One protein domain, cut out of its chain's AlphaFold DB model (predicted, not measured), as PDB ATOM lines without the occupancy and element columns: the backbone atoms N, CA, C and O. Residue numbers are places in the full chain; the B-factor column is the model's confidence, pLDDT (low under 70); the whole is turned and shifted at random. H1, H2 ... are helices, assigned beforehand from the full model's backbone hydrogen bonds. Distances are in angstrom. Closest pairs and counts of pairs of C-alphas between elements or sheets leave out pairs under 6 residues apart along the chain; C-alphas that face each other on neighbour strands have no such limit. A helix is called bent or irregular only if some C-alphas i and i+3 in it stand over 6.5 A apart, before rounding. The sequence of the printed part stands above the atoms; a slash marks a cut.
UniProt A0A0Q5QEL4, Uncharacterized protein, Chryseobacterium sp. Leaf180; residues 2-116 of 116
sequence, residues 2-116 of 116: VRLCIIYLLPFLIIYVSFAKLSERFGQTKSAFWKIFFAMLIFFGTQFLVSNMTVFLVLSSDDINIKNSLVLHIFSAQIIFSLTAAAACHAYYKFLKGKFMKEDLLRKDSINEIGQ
ATOM      1  N   VAL A   2     212.160 215.208 319.972       62.12
ATOM      2  CA  VAL A   2     212.359 216.682 319.951       62.12
ATOM      3  C   VAL A   2     212.441 217.290 318.537       62.12
ATOM      4  O   VAL A   2     211.825 218.317 318.273       62.12
ATOM      5  N   ARG A   3     213.129 216.628 317.594       57.84
ATOM      6  CA  ARG A   3     213.215 217.084 316.191       57.84
ATOM      7  C   ARG A   3     211.857 217.142 315.481       57.84
ATOM      8  O   ARG A   3     211.619 218.080 314.735       57.84
ATOM      9  N   LEU A   4     210.964 216.184 315.744       61.47
ATOM     10  CA  LEU A   4     209.614 216.174 315.165       61.47
ATOM     11  C   LEU A   4     208.777 217.330 315.724       61.47
ATOM     12  O   LEU A   4     208.110 218.015 314.957       61.47
ATOM     13  N   CYS A   5     208.882 217.613 317.029       61.09
ATOM     14  CA  CYS A   5     208.210 218.772 317.616       61.09
ATOM     15  C   CYS A   5     208.654 220.073 316.948       61.09
ATOM     16  O   CYS A   5     207.807 220.848 316.538       61.09
ATOM     17  N   ILE A   6     209.956 220.307 316.763       71.75
ATOM     18  CA  ILE A   6     210.432 221.556 316.146       71.75
ATOM     19  C   ILE A   6     209.954 221.673 314.690       71.75
ATOM     20  O   ILE A   6     209.478 222.732 314.291       71.75
ATOM     21  N   ILE A   7     210.024 220.587 313.917       71.38
ATOM     22  CA  ILE A   7     209.679 220.591 312.486       71.38
ATOM     23  C   ILE A   7     208.194 220.881 312.244       71.38
ATOM     24  O   ILE A   7     207.878 221.543 311.263       71.38
ATOM     25  N   TYR A   8     207.288 220.442 313.123       72.81
ATOM     26  CA  TYR A   8     205.848 220.667 312.940       72.81
ATOM     27  C   TYR A   8     205.305 221.856 313.746       72.81
ATOM     28  O   TYR A   8     204.415 222.565 313.279       72.81
ATOM     29  N   LEU A   9     205.853 222.121 314.932       82.50
ATOM     30  CA  LEU A   9     205.361 223.168 315.833       82.50
ATOM     31  C   LEU A   9     205.826 224.565 315.400       82.50
ATOM     32  O   LEU A   9     205.083 225.533 315.542       82.50
ATOM     33  N   LEU A  10     207.019 224.674 314.809       84.62
ATOM     34  CA  LEU A  10     207.538 225.937 314.282       84.62
ATOM     35  C   LEU A  10     206.708 226.468 313.094       84.62
ATOM     36  O   LEU A  10     206.249 227.609 313.175       84.62
ATOM     37  N   PRO A  11     206.416 225.690 312.031       84.81
ATOM     38  CA  PRO A  11     205.524 226.154 310.968       84.81
ATOM     39  C   PRO A  11     204.093 226.391 311.456       84.81
ATOM     40  O   PRO A  11     203.469 227.354 311.017       84.81
ATOM     41  N   PHE A  12     203.590 225.596 312.410       87.19
ATOM     42  CA  PHE A  12     202.299 225.867 313.052       87.19
ATOM     43  C   PHE A  12     202.265 227.264 313.686       87.19
ATOM     44  O   PHE A  12     201.365 228.051 313.390       87.19
ATOM     45  N   LEU A  13     203.268 227.601 314.506       88.38
ATOM     46  CA  LEU A  13     203.378 228.912 315.148       88.38
ATOM     47  C   LEU A  13     203.495 230.043 314.123       88.38
ATOM     48  O   LEU A  13     202.824 231.064 314.266       88.38
ATOM     49  N   ILE A  14     204.303 229.864 313.074       88.69
ATOM     50  CA  ILE A  14     204.473 230.876 312.021       88.69
ATOM     51  C   ILE A  14     203.147 231.146 311.311       88.69
ATOM     52  O   ILE A  14     202.781 232.311 311.130       88.69
ATOM     53  N   ILE A  15     202.414 230.098 310.925       89.19
ATOM     54  CA  ILE A  15     201.107 230.228 310.271       89.19
ATOM     55  C   ILE A  15     200.122 230.902 311.226       89.19
ATOM     56  O   ILE A  15     199.494 231.895 310.862       89.19
ATOM     57  N   TYR A  16     200.035 230.428 312.468       89.19
ATOM     58  CA  TYR A  16     199.129 230.987 313.465       89.19
ATOM     59  C   TYR A  16     199.375 232.485 313.683       89.19
ATOM     60  O   TYR A  16     198.466 233.291 313.495       89.19
ATOM     61  N   VAL A  17     200.612 232.884 313.997       89.00
ATOM     62  CA  VAL A  17     200.967 234.286 314.273       89.00
ATOM     63  C   VAL A  17     200.748 235.166 313.044       89.00
ATOM     64  O   VAL A  17     200.203 236.263 313.166       89.00
ATOM     65  N   SER A  18     201.146 234.703 311.858       88.56
ATOM     66  CA  SER A  18     201.045 235.503 310.631       88.56
ATOM     67  C   SER A  18     199.590 235.787 310.259       88.56
ATOM     68  O   SER A  18     199.229 236.925 309.961       88.56
ATOM     69  N   PHE A  19     198.731 234.767 310.315       87.44
ATOM     70  CA  PHE A  19     197.323 234.897 309.948       87.44
ATOM     71  C   PHE A  19     196.475 235.530 311.063       87.44
ATOM     72  O   PHE A  19     195.508 236.234 310.755       87.44
ATOM     73  N   ALA A  20     196.856 235.364 312.337       86.44
ATOM     74  CA  ALA A  20     196.257 236.088 313.456       86.44
ATOM     75  C   ALA A  20     196.522 237.597 313.343       86.44
ATOM     76  O   ALA A  20     195.566 238.370 313.287       86.44
ATOM     77  N   LYS A  21     197.790 238.011 313.174       86.94
ATOM     78  CA  LYS A  21     198.158 239.426 312.968       86.94
ATOM     79  C   LYS A  21     197.476 240.029 311.742       86.94
ATOM     80  O   LYS A  21     197.053 241.183 311.771       86.94
ATOM     81  N   LEU A  22     197.354 239.260 310.658       86.44
ATOM     82  CA  LEU A  22     196.632 239.710 309.471       86.44
ATOM     83  C   LEU A  22     195.149 239.944 309.775       86.44
ATOM     84  O   LEU A  22     194.604 240.970 309.389       86.44
ATOM     85  N   SER A  23     194.495 239.014 310.469       84.62
ATOM     86  CA  SER A  23     193.066 239.128 310.774       84.62
ATOM     87  C   SER A  23     192.772 240.265 311.755       84.62
ATOM     88  O   SER A  23     191.775 240.963 311.588       84.62
ATOM     89  N   GLU A  24     193.651 240.483 312.733       85.12
ATOM     90  CA  GLU A  24     193.575 241.594 313.686       85.12
ATOM     91  C   GLU A  24     193.701 242.950 312.980       85.12
ATOM     92  O   GLU A  24     192.852 243.820 313.164       85.12
ATOM     93  N   ARG A  25     194.681 243.094 312.073       83.50
ATOM     94  CA  ARG A  25     194.916 244.333 311.311       83.50
ATOM     95  C   ARG A  25     193.697 244.813 310.517       83.50
ATOM     96  O   ARG A  25     193.562 246.010 310.295       83.50
ATOM     97  N   PHE A  26     192.840 243.895 310.076       81.62
ATOM     98  CA  PHE A  26     191.651 244.201 309.273       81.62
ATOM     99  C   PHE A  26     190.330 243.990 310.039       81.62
ATOM    100  O   PHE A  26     189.271 243.925 309.423       81.62
ATOM    101  N   GLY A  27     190.368 243.839 311.371       76.06
ATOM    102  CA  GLY A  27     189.162 243.686 312.201       76.06
ATOM    103  C   GLY A  27     188.332 242.428 311.903       76.06
ATOM    104  O   GLY A  27     187.150 242.358 312.228       76.06
ATOM    105  N   GLN A  28     188.938 241.419 311.277       77.38
ATOM    106  CA  GLN A  28     188.299 240.195 310.778       77.38
ATOM    107  C   GLN A  28     188.485 239.012 311.749       77.38
ATOM    108  O   GLN A  28     188.631 237.859 311.337       77.38
ATOM    109  N   THR A  29     188.488 239.280 313.055       73.88
ATOM    110  CA  THR A  29     188.804 238.300 314.110       73.88
ATOM    111  C   THR A  29     187.811 237.138 314.182       73.88
ATOM    112  O   THR A  29     188.231 236.002 314.386       73.88
ATOM    113  N   LYS A  30     186.515 237.366 313.916       74.31
ATOM    114  CA  LYS A  30     185.489 236.298 313.928       74.31
ATOM    115  C   LYS A  30     185.735 235.198 312.886       74.31
ATOM    116  O   LYS A  30     185.413 234.042 313.129       74.31
ATOM    117  N   SER A  31     186.315 235.541 311.734       75.31
ATOM    118  CA  SER A  31     186.614 234.590 310.651       75.31
ATOM    119  C   SER A  31     188.082 234.142 310.628       75.31
ATOM    120  O   SER A  31     188.472 233.356 309.761       75.31
ATOM    121  N   ALA A  32     188.900 234.612 311.578       78.69
ATOM    122  CA  ALA A  32     190.327 234.305 311.660       78.69
ATOM    123  C   ALA A  32     190.585 232.802 311.809       78.69
ATOM    124  O   ALA A  32     191.466 232.266 311.141       78.69
ATOM    125  N   PHE A  33     189.772 232.114 312.620       83.06
ATOM    126  CA  PHE A  33     189.919 230.678 312.865       83.06
ATOM    127  C   PHE A  33     189.852 229.861 311.571       83.06
ATOM    128  O   PHE A  33     190.756 229.082 311.290       83.06
ATOM    129  N   TRP A  34     188.836 230.096 310.734       84.00
ATOM    130  CA  TRP A  34     188.684 229.392 309.458       84.00
ATOM    131  C   TRP A  34     189.844 229.665 308.502       84.00
ATOM    132  O   TRP A  34     190.337 228.750 307.851       84.00
ATOM    133  N   LYS A  35     190.330 230.908 308.443       85.25
ATOM    134  CA  LYS A  35     191.469 231.288 307.591       85.25
ATOM    135  C   LYS A  35     192.763 230.607 308.043       85.25
ATOM    136  O   LYS A  35     193.515 230.104 307.214       85.25
ATOM    137  N   ILE A  36     192.998 230.563 309.355       87.81
ATOM    138  CA  ILE A  36     194.133 229.857 309.957       87.81
ATOM    139  C   ILE A  36     194.018 228.352 309.686       87.81
ATOM    140  O   ILE A  36     194.989 227.740 309.249       87.81
ATOM    141  N   PHE A  37     192.830 227.772 309.872       88.06
ATOM    142  CA  PHE A  37     192.568 226.361 309.596       88.06
ATOM    143  C   PHE A  37     192.844 226.005 308.131       88.06
ATOM    144  O   PHE A  37     193.557 225.044 307.867       88.06
ATOM    145  N   PHE A  38     192.376 226.812 307.173       89.25
ATOM    146  CA  PHE A  38     192.681 226.607 305.753       89.25
ATOM    147  C   PHE A  38     194.178 226.727 305.448       89.25
ATOM    148  O   PHE A  38     194.708 225.919 304.691       89.25
ATOM    149  N   ALA A  39     194.885 227.683 306.053       88.75
ATOM    150  CA  ALA A  39     196.333 227.807 305.884       88.75
ATOM    151  C   ALA A  39     197.086 226.579 306.430       88.75
ATOM    152  O   ALA A  39     198.016 226.082 305.791       88.75
ATOM    153  N   MET A  40     196.654 226.050 307.580       89.75
ATOM    154  CA  MET A  40     197.176 224.799 308.131       89.75
ATOM    155  C   MET A  40     196.853 223.611 307.225       89.75
ATOM    156  O   MET A  40     197.741 222.813 306.947       89.75
ATOM    157  N   LEU A  41     195.623 223.518 306.717       91.81
ATOM    158  CA  LEU A  41     195.207 222.466 305.792       91.81
ATOM    159  C   LEU A  41     196.064 222.478 304.520       91.81
ATOM    160  O   LEU A  41     196.510 221.427 304.082       91.81
ATOM    161  N   ILE A  42     196.357 223.653 303.956       89.88
ATOM    162  CA  ILE A  42     197.234 223.774 302.785       89.88
ATOM    163  C   ILE A  42     198.640 223.272 303.124       89.88
ATOM    164  O   ILE A  42     199.188 222.444 302.399       89.88
ATOM    165  N   PHE A  43     199.227 223.735 304.229       89.38
ATOM    166  CA  PHE A  43     200.605 223.389 304.571       89.38
ATOM    167  C   PHE A  43     200.757 221.914 304.980       89.38
ATOM    168  O   PHE A  43     201.500 221.160 304.350       89.38
ATOM    169  N   PHE A  44     200.028 221.488 306.013       88.94
ATOM    170  CA  PHE A  44     200.097 220.127 306.546       88.94
ATOM    171  C   PHE A  44     199.426 219.109 305.624       88.94
ATOM    172  O   PHE A  44     199.900 217.982 305.535       88.94
ATOM    173  N   GLY A  45     198.373 219.487 304.897       88.75
ATOM    174  CA  GLY A  45     197.739 218.610 303.911       88.75
ATOM    175  C   GLY A  45     198.661 218.307 302.734       88.75
ATOM    176  O   GLY A  45     198.769 217.151 302.337       88.75
ATOM    177  N   THR A  46     199.409 219.300 302.235       87.38
ATOM    178  CA  THR A  46     200.423 219.065 301.189       87.38
ATOM    179  C   THR A  46     201.529 218.138 301.696       87.38
ATOM    180  O   THR A  46     201.880 217.173 301.021       87.38
ATOM    181  N   GLN A  47     202.038 218.377 302.910       85.25
ATOM    182  CA  GLN A  47     203.029 217.506 303.561       85.25
ATOM    183  C   GLN A  47     202.521 216.065 303.707       85.25
ATOM    184  O   GLN A  47     203.223 215.110 303.374       85.25
ATOM    185  N   PHE A  48     201.282 215.907 304.175       87.25
ATOM    186  CA  PHE A  48     200.644 214.610 304.354       87.25
ATOM    187  C   PHE A  48     200.484 213.874 303.021       87.25
ATOM    188  O   PHE A  48     200.840 212.701 302.926       87.25
ATOM    189  N   LEU A  49     200.005 214.557 301.979       88.31
ATOM    190  CA  LEU A  49     199.807 213.970 300.654       88.31
ATOM    191  C   LEU A  49     201.132 213.507 300.040       88.31
ATOM    192  O   LEU A  49     201.222 212.386 299.549       88.31
ATOM    193  N   VAL A  50     202.179 214.325 300.146       86.31
ATOM    194  CA  VAL A  50     203.529 213.987 299.674       86.31
ATOM    195  C   VAL A  50     204.098 212.786 300.421       86.31
ATOM    196  O   VAL A  50     204.661 211.886 299.797       86.31
ATOM    197  N   SER A  51     203.943 212.745 301.746       84.31
ATOM    198  CA  SER A  51     204.409 211.618 302.556       84.31
ATOM    199  C   SER A  51     203.722 210.314 302.137       84.31
ATOM    200  O   SER A  51     204.394 209.318 301.878       84.31
ATOM    201  N   ASN A  52     202.396 210.341 301.955       86.69
ATOM    202  CA  ASN A  52     201.635 209.182 301.487       86.69
ATOM    203  C   ASN A  52     202.017 208.767 300.063       86.69
ATOM    204  O   ASN A  52     202.225 207.581 299.821       86.69
ATOM    205  N   MET A  53     202.171 209.716 299.132       86.12
ATOM    206  CA  MET A  53     202.628 209.413 297.770       86.12
ATOM    207  C   MET A  53     204.024 208.789 297.763       86.12
ATOM    208  O   MET A  53     204.264 207.831 297.036       86.12
ATOM    209  N   THR A  54     204.930 209.285 298.604       84.38
ATOM    210  CA  THR A  54     206.288 208.741 298.716       84.38
ATOM    211  C   THR A  54     206.260 207.302 299.230       84.38
ATOM    212  O   THR A  54     206.890 206.427 298.640       84.38
ATOM    213  N   VAL A  55     205.495 207.032 300.294       84.94
ATOM    214  CA  VAL A  55     205.324 205.673 300.835       84.94
ATOM    215  C   VAL A  55     204.690 204.750 299.793       84.94
ATOM    216  O   VAL A  55     205.172 203.639 299.593       84.94
ATOM    217  N   PHE A  56     203.660 205.218 299.090       86.69
ATOM    218  CA  PHE A  56     202.999 204.459 298.034       86.69
ATOM    219  C   PHE A  56     203.967 204.077 296.905       86.69
ATOM    220  O   PHE A  56     204.011 202.911 296.518       86.69
ATOM    221  N   LEU A  57     204.788 205.014 296.420       84.88
ATOM    222  CA  LEU A  57     205.789 204.751 295.378       84.88
ATOM    223  C   LEU A  57     206.847 203.738 295.832       84.88
ATOM    224  O   LEU A  57     207.219 202.847 295.071       84.88
ATOM    225  N   VAL A  58     207.302 203.840 297.083       83.50
ATOM    226  CA  VAL A  58     208.276 202.908 297.674       83.50
ATOM    227  C   VAL A  58     207.697 201.499 297.826       83.50
ATOM    228  O   VAL A  58     208.421 200.524 297.635       83.50
ATOM    229  N   LEU A  59     206.417 201.380 298.186       85.19
ATOM    230  CA  LEU A  59     205.738 200.089 298.344       85.19
ATOM    231  C   LEU A  59     205.325 199.461 297.009       85.19
ATOM    232  O   LEU A  59     205.271 198.242 296.926       85.19
ATOM    233  N   SER A  60     205.059 200.274 295.987       85.88
ATOM    234  CA  SER A  60     204.636 199.808 294.657       85.88
ATOM    235  C   SER A  60     205.808 199.461 293.730       85.88
ATOM    236  O   SER A  60     205.586 199.045 292.597       85.88
ATOM    237  N   SER A  61     207.049 199.682 294.169       83.31
ATOM    238  CA  SER A  61     208.249 199.374 293.387       83.31
ATOM    239  C   SER A  61     208.756 197.970 293.724       83.31
ATOM    240  O   SER A  61     209.269 197.751 294.823       83.31
ATOM    241  N   ASP A  62     208.663 197.045 292.766       81.19
ATOM    242  CA  ASP A  62     209.160 195.666 292.918       81.19
ATOM    243  C   ASP A  62     210.696 195.564 292.810       81.19
ATOM    244  O   ASP A  62     211.302 194.613 293.305       81.19
ATOM    245  N   ASP A  63     211.354 196.560 292.207       86.38
ATOM    246  CA  ASP A  63     212.812 196.598 292.057       86.38
ATOM    247  C   ASP A  63     213.499 197.199 293.300       86.38
ATOM    248  O   ASP A  63     213.297 198.363 293.670       86.38
ATOM    249  N   ILE A  64     214.377 196.405 293.921       82.44
ATOM    250  CA  ILE A  64     215.164 196.768 295.109       82.44
ATOM    251  C   ILE A  64     216.093 197.965 294.843       82.44
ATOM    252  O   ILE A  64     216.292 198.793 295.735       82.44
ATOM    253  N   ASN A  65     216.637 198.107 293.631       81.94
ATOM    254  CA  ASN A  65     217.513 199.225 293.274       81.94
ATOM    255  C   ASN A  65     216.733 200.542 293.209       81.94
ATOM    256  O   ASN A  65     217.179 201.559 293.746       81.94
ATOM    257  N   ILE A  66     215.536 200.508 292.615       79.12
ATOM    258  CA  ILE A  66     214.624 201.660 292.556       79.12
ATOM    259  C   ILE A  66     214.174 202.034 293.968       79.12
ATOM    260  O   ILE A  66     214.203 203.206 294.340       79.12
ATOM    261  N   LYS A  67     213.838 201.040 294.794       81.19
ATOM    262  CA  LYS A  67     213.451 201.247 296.191       81.19
ATOM    263  C   LYS A  67     214.561 201.910 297.010       81.19
ATOM    264  O   LYS A  67     214.295 202.882 297.715       81.19
ATOM    265  N   ASN A  68     215.803 201.439 296.888       81.12
ATOM    266  CA  ASN A  68     216.953 202.036 297.572       81.12
ATOM    267  C   ASN A  68     217.232 203.466 297.095       81.12
ATOM    268  O   ASN A  68     217.482 204.339 297.923       81.12
ATOM    269  N   SER A  69     217.138 203.724 295.787       81.81
ATOM    270  CA  SER A  69     217.272 205.077 295.235       81.81
ATOM    271  C   SER A  69     216.180 206.012 295.766       81.81
ATOM    272  O   SER A  69     216.488 207.099 296.259       81.81
ATOM    273  N   LEU A  70     214.916 205.570 295.764       79.50
ATOM    274  CA  LEU A  70     213.794 206.338 296.299       79.50
ATOM    275  C   LEU A  70     214.019 206.692 297.765       79.50
ATOM    276  O   LEU A  70     213.954 207.871 298.093       79.50
ATOM    277  N   VAL A  71     214.349 205.706 298.611       80.44
ATOM    278  CA  VAL A  71     214.623 205.898 300.048       80.44
ATOM    279  C   VAL A  71     215.710 206.948 300.282       80.44
ATOM    280  O   VAL A  71     215.558 207.803 301.156       80.44
ATOM    281  N   LEU A  72     216.769 206.934 299.472       83.38
ATOM    282  CA  LEU A  72     217.886 207.871 299.579       83.38
ATOM    283  C   LEU A  72     217.474 209.310 299.217       83.38
ATOM    284  O   LEU A  72     217.955 210.266 299.824       83.38
ATOM    285  N   HIS A  73     216.525 209.473 298.290       81.44
ATOM    286  CA  HIS A  73     216.021 210.775 297.845       81.44
ATOM    287  C   HIS A  73     214.781 211.289 298.602       81.44
ATOM    288  O   HIS A  73     214.418 212.456 298.423       81.44
ATOM    289  N   ILE A  74     214.158 210.491 299.488       81.69
ATOM    290  CA  ILE A  74     212.971 210.900 300.276       81.69
ATOM    291  C   ILE A  74     213.219 212.213 301.013       81.69
ATOM    292  O   ILE A  74     212.375 213.107 300.994       81.69
ATOM    293  N   PHE A  75     214.377 212.344 301.662       79.12
ATOM    294  CA  PHE A  75     214.677 213.523 302.470       79.12
ATOM    295  C   PHE A  75     214.755 214.796 301.614       79.12
ATOM    296  O   PHE A  75     214.157 215.816 301.955       79.12
ATOM    297  N   SER A  76     215.425 214.724 300.459       82.50
ATOM    298  CA  SER A  76     215.513 215.834 299.503       82.50
ATOM    299  C   SER A  76     214.143 216.204 298.935       82.50
ATOM    300  O   SER A  76     213.802 217.386 298.875       82.50
ATOM    301  N   ALA A  77     213.327 215.205 298.580       81.62
ATOM    302  CA  ALA A  77     211.965 215.424 298.109       81.62
ATOM    303  C   ALA A  77     211.116 216.127 299.180       81.62
ATOM    304  O   ALA A  77     210.480 217.140 298.892       81.62
ATOM    305  N   GLN A  78     211.164 215.668 300.435       81.44
ATOM    306  CA  GLN A  78     210.427 216.300 301.532       81.44
ATOM    307  C   GLN A  78     210.818 217.765 301.748       81.44
ATOM    308  O   GLN A  78     209.938 218.587 302.010       81.44
ATOM    309  N   ILE A  79     212.095 218.129 301.593       83.81
ATOM    310  CA  ILE A  79     212.527 219.534 301.667       83.81
ATOM    311  C   ILE A  79     211.887 220.362 300.545       83.81
ATOM    312  O   ILE A  79     211.302 221.411 300.818       83.81
ATOM    313  N   ILE A  80     211.943 219.887 299.297       86.06
ATOM    314  CA  ILE A  80     211.376 220.594 298.134       86.06
ATOM    315  C   ILE A  80     209.862 220.781 298.294       86.06
ATOM    316  O   ILE A  80     209.325 221.872 298.079       86.06
ATOM    317  N   PHE A  81     209.162 219.740 298.735       85.06
ATOM    318  CA  PHE A  81     207.727 219.816 298.982       85.06
ATOM    319  C   PHE A  81     207.378 220.704 300.178       85.06
ATOM    320  O   PHE A  81     206.379 221.418 300.128       85.06
ATOM    321  N   SER A  82     208.222 220.745 301.212       84.31
ATOM    322  CA  SER A  82     208.064 221.684 302.330       84.31
ATOM    323  C   SER A  82     208.165 223.136 301.863       84.31
ATOM    324  O   SER A  82     207.344 223.967 302.255       84.31
ATOM    325  N   LEU A  83     209.127 223.442 300.986       88.50
ATOM    326  CA  LEU A  83     209.268 224.768 300.374       88.50
ATOM    327  C   LEU A  83     208.060 225.113 299.496       88.50
ATOM    328  O   LEU A  83     207.546 226.227 299.561       88.50
ATOM    329  N   THR A  84     207.560 224.142 298.733       88.50
ATOM    330  CA  THR A  84     206.363 224.308 297.894       88.50
ATOM    331  C   THR A  84     205.119 224.585 298.745       88.50
ATOM    332  O   THR A  84     204.362 225.512 298.458       88.50
ATOM    333  N   ALA A  85     204.937 223.851 299.846       87.19
ATOM    334  CA  ALA A  85     203.853 224.069 300.800       87.19
ATOM    335  C   ALA A  85     203.949 225.450 301.475       87.19
ATOM    336  O   ALA A  85     202.938 226.138 301.638       87.19
ATOM    337  N   ALA A  86     205.162 225.896 301.820       87.62
ATOM    338  CA  ALA A  86     205.397 227.237 302.349       87.62
ATOM    339  C   ALA A  86     205.045 228.326 301.319       87.62
ATOM    340  O   ALA A  86     204.369 229.298 301.660       87.62
ATOM    341  N   ALA A  87     205.432 228.141 300.053       89.38
ATOM    342  CA  ALA A  87     205.092 229.052 298.962       89.38
ATOM    343  C   ALA A  87     203.574 229.121 298.721       89.38
ATOM    344  O   ALA A  87     203.024 230.216 298.587       89.38
ATOM    345  N   ALA A  88     202.875 227.983 298.747       89.50
ATOM    346  CA  ALA A  88     201.418 227.926 298.635       89.50
ATOM    347  C   ALA A  88     200.724 228.654 299.800       89.50
ATOM    348  O   ALA A  88     199.805 229.450 299.588       89.50
ATOM    349  N   CYS A  89     201.205 228.456 301.029       90.94
ATOM    350  CA  CYS A  89     200.706 229.167 302.205       90.94
ATOM    351  C   CYS A  89     200.946 230.685 302.098       90.94
ATOM    352  O   CYS A  89     200.060 231.487 302.405       90.94
ATOM    353  N   HIS A  90     202.104 231.101 301.579       90.00
ATOM    354  CA  HIS A  90     202.398 232.511 301.321       90.00
ATOM    355  C   HIS A  90     201.490 233.114 300.236       90.00
ATOM    356  O   HIS A  90     200.998 234.235 300.388       90.00
ATOM    357  N   ALA A  91     201.218 232.375 299.160       90.94
ATOM    358  CA  ALA A  91     200.276 232.795 298.127       90.94
ATOM    359  C   ALA A  91     198.867 232.995 298.709       90.94
ATOM    360  O   ALA A  91     198.235 234.022 298.455       90.94
ATOM    361  N   TYR A  92     198.416 232.072 299.564       91.81
ATOM    362  CA  TYR A  92     197.144 232.191 300.275       91.81
ATOM    363  C   TYR A  92     197.105 233.410 301.212       91.81
ATOM    364  O   TYR A  92     196.136 234.171 301.207       91.81
ATOM    365  N   TYR A  93     198.189 233.668 301.949       89.94
ATOM    366  CA  TYR A  93     198.329 234.878 302.763       89.94
ATOM    367  C   TYR A  93     198.203 236.157 301.919       89.94
ATOM    368  O   TYR A  93     197.457 237.074 302.273       89.94
ATOM    369  N   LYS A  94     198.901 236.223 300.777       89.81
ATOM    370  CA  LYS A  94     198.857 237.379 299.865       89.81
ATOM    371  C   LYS A  94     197.455 237.581 299.286       89.81
ATOM    372  O   LYS A  94     196.990 238.719 299.220       89.81
ATOM    373  N   PHE A  95     196.776 236.494 298.925       90.62
ATOM    374  CA  PHE A  95     195.392 236.516 298.462       90.62
ATOM    375  C   PHE A  95     194.446 237.098 299.524       90.62
ATOM    376  O   PHE A  95     193.707 238.038 299.234       90.62
ATOM    377  N   LEU A  96     194.518 236.613 300.770       87.56
ATOM    378  CA  LEU A  96     193.697 237.133 301.867       87.56
ATOM    379  C   LEU A  96     193.993 238.601 302.170       87.56
ATOM    380  O   LEU A  96     193.061 239.384 302.332       87.56
ATOM    381  N   LYS A  97     195.271 238.997 302.195       87.88
ATOM    382  CA  LYS A  97     195.660 240.400 302.384       87.88
ATOM    383  C   LYS A  97     195.037 241.296 301.310       87.88
ATOM    384  O   LYS A  97     194.485 242.340 301.640       87.88
ATOM    385  N   GLY A  98     195.100 240.883 300.042       86.25
ATOM    386  CA  GLY A  98     194.475 241.613 298.939       86.25
ATOM    387  C   GLY A  98     192.954 241.698 299.079       86.25
ATOM    388  O   GLY A  98     192.382 242.768 298.883       86.25
ATOM    389  N   LYS A  99     192.304 240.598 299.478       86.00
ATOM    390  CA  LYS A  99     190.860 240.563 299.734       86.00
ATOM    391  C   LYS A  99     190.456 241.522 300.859       86.00
ATOM    392  O   LYS A  99     189.549 242.320 300.660       86.00
ATOM    393  N   PHE A 100     191.162 241.515 301.991       85.81
ATOM    394  CA  PHE A 100     190.838 242.404 303.115       85.81
ATOM    395  C   PHE A 100     191.094 243.872 302.806       85.81
ATOM    396  O   PHE A 100     190.312 244.711 303.229       85.81
ATOM    397  N   MET A 101     192.144 244.197 302.045       84.56
ATOM    398  CA  MET A 101     192.364 245.580 301.613       84.56
ATOM    399  C   MET A 101     191.207 246.095 300.756       84.56
ATOM    400  O   MET A 101     190.777 247.224 300.949       84.56
ATOM    401  N   LYS A 102     190.677 245.270 299.843       82.12
ATOM    402  CA  LYS A 102     189.505 245.644 299.040       82.12
ATOM    403  C   LYS A 102     188.254 245.823 299.902       82.12
ATOM    404  O   LYS A 102     187.544 246.802 299.725       82.12
ATOM    405  N   GLU A 103     188.002 244.911 300.839       80.62
ATOM    406  CA  GLU A 103     186.854 245.005 301.754       80.62
ATOM    407  C   GLU A 103     186.937 246.241 302.669       80.62
ATOM    408  O   GLU A 103     185.926 246.901 302.897       80.62
ATOM    409  N   ASP A 104     188.131 246.588 303.163       79.25
ATOM    410  CA  ASP A 104     188.341 247.772 304.006       79.25
ATOM    411  C   ASP A 104     188.163 249.085 303.224       79.25
ATOM    412  O   ASP A 104     187.584 250.036 303.746       79.25
ATOM    413  N   LEU A 105     188.610 249.127 301.961       76.88
ATOM    414  CA  LEU A 105     188.380 250.264 301.061       76.88
ATOM    415  C   LEU A 105     186.886 250.469 300.791       76.88
ATOM    416  O   LEU A 105     186.376 251.555 301.037       76.88
ATOM    417  N   LEU A 106     186.171 249.408 300.403       75.06
ATOM    418  CA  LEU A 106     184.722 249.465 300.164       75.06
ATOM    419  C   LEU A 106     183.954 249.935 301.404       75.06
ATOM    420  O   LEU A 106     183.009 250.714 301.305       75.06
ATOM    421  N   ARG A 107     184.374 249.487 302.592       68.56
ATOM    422  CA  ARG A 107     183.758 249.914 303.847       68.56
ATOM    423  C   ARG A 107     184.010 251.398 304.132       68.56
ATOM    424  O   ARG A 107     183.099 252.072 304.599       68.56
ATOM    425  N   LYS A 108     185.202 251.924 303.846       69.88
ATOM    426  CA  LYS A 108     185.502 253.358 303.999       69.88
ATOM    427  C   LYS A 108     184.736 254.223 303.001       69.88
ATOM    428  O   LYS A 108     184.187 255.238 303.415       69.88
ATOM    429  N   ASP A 109     184.635 253.789 301.749       66.50
ATOM    430  CA  ASP A 109     183.866 254.501 300.724       66.50
ATOM    431  C   ASP A 109     182.375 254.558 301.096       66.50
ATOM    432  O   ASP A 109     181.779 255.630 301.068       66.50
ATOM    433  N   SER A 110     181.806 253.455 301.600       61.28
ATOM    434  CA  SER A 110     180.406 253.432 302.059       61.28
ATOM    435  C   SER A 110     180.114 254.369 303.241       61.28
ATOM    436  O   SER A 110     179.014 254.894 303.353       61.28
ATOM    437  N   ILE A 111     181.087 254.611 304.130       62.25
ATOM    438  CA  ILE A 111     180.922 255.549 305.254       62.25
ATOM    439  C   ILE A 111     180.957 257.001 304.758       62.25
ATOM    440  O   ILE A 111     180.237 257.840 305.295       62.25
ATOM    441  N   ASN A 112     181.751 257.293 303.725       59.53
ATOM    442  CA  ASN A 112     181.794 258.621 303.112       59.53
ATOM    443  C   ASN A 112     180.511 258.958 302.336       59.53
ATOM    444  O   ASN A 112     180.129 260.122 302.312       59.53
ATOM    445  N   GLU A 113     179.827 257.968 301.755       57.25
ATOM    446  CA  GLU A 113     178.547 258.185 301.059       57.25
ATOM    447  C   GLU A 113     177.350 258.387 302.006       57.25
ATOM    448  O   GLU A 113     176.398 259.058 301.634       57.25
ATOM    449  N   ILE A 114     177.384 257.856 303.235       57.09
ATOM    450  CA  ILE A 114     176.306 258.047 304.235       57.09
ATOM    451  C   ILE A 114     176.449 259.392 304.980       57.09
ATOM    452  O   ILE A 114     175.510 259.860 305.618       57.09
ATOM    453  N   GLY A 115     177.636 260.004 304.933       50.28
ATOM    454  CA  GLY A 115     177.929 261.299 305.555       50.28
ATOM    455  C   GLY A 115     177.613 262.528 304.692       50.28
ATOM    456  O   GLY A 115     177.901 263.640 305.140       50.28
ATOM    457  N   GLN A 116     177.072 262.339 303.482       43.56
ATOM    458  CA  GLN A 116     176.522 263.391 302.611       43.56
ATOM    459  C   GLN A 116     174.995 263.382 302.657       43.56
ATOM    460  O   GLN A 116     174.420 264.486 302.535       43.56
TER     461      GLN A 116
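What this domain is: This is residues 2 to 116 of the 116 residues of an uncharacterized protein of Chryseobacterium sp. Leaf180 (UniProt A0A0Q5QEL4). The long helix H3 makes the axis of a thin rod, H2 folds back alongside its earlier part, and H1 folds back again along the first part of H2, in a loose up-and-down bundle of H1, H2 and H3b, each running against the one before. Residues 105 to 116 stick out at one end, and residues 2 to 7 of H1 stick out from the body. The printed part has 115 residues, with three named helices in the order H1, H2, H3 and no named strand, and is all helix. It is only just extended, close to loose, with a radius of gyration of the C-alphas of 20.3 A and spans of 77 by 27 by 18 A.

How they stand to each other: H3, residues 64 to 114, was assigned as one helix by its hydrogen bonds but is bent, with C-alphas 72 and 75 7.1 A apart; its arms H3a, residues 64 to 72, and H3b, residues 75 to 114, stand at a steep tilt of 48 degrees. H2, residues 29 to 59, touches H3b with residues 39 to 51 alone, opposite ways at a shallow tilt of 21 degrees; the closest C-alphas, of Phe 43 and Ala 85, are 5.0 A apart. H2 and H3a form a helical hairpin and only just touch, with 3 pairs of C-alphas within 8 A, the closest being Val 58 and Lys 67 at 5.6 A. H1, residues 2 to 25, forms a helical hairpin with H2 at a shallow tilt of 32 degrees, touching it with residues 12 to 23 alone; the closest C-alphas are those of Ser 23 and Thr 29, 5.5 A apart. H1 and H3b are close but not clearly touching, the closest C-alphas being those of Leu 22 and Lys 97 at 7.2 A. Every O i to N i+4 pair is within hydrogen-bond range in H3a and H3b, against 19 of 20 in H1 and 25 of 27 in H2.

Where its parts are: H3b measures 58.8 A and H3a 12.3 A from first to last C-alpha; C-alpha 114 is at (176.306, 258.047, 304.235). H2 measures 44.7 A and is irregular, with C-alphas 30 and 33 7.2 A apart. H1 measures 33.8 A from C-alpha 2 at (212.359, 216.682, 319.951).

The domain as a whole: The C-alphas of Ile 64 and Gln 116, the two farthest apart, are 77.4 A apart. The printed part has no cut, and both links are tight. The pLDDT is under 70 at residues 2 to 5 and 107 to 116.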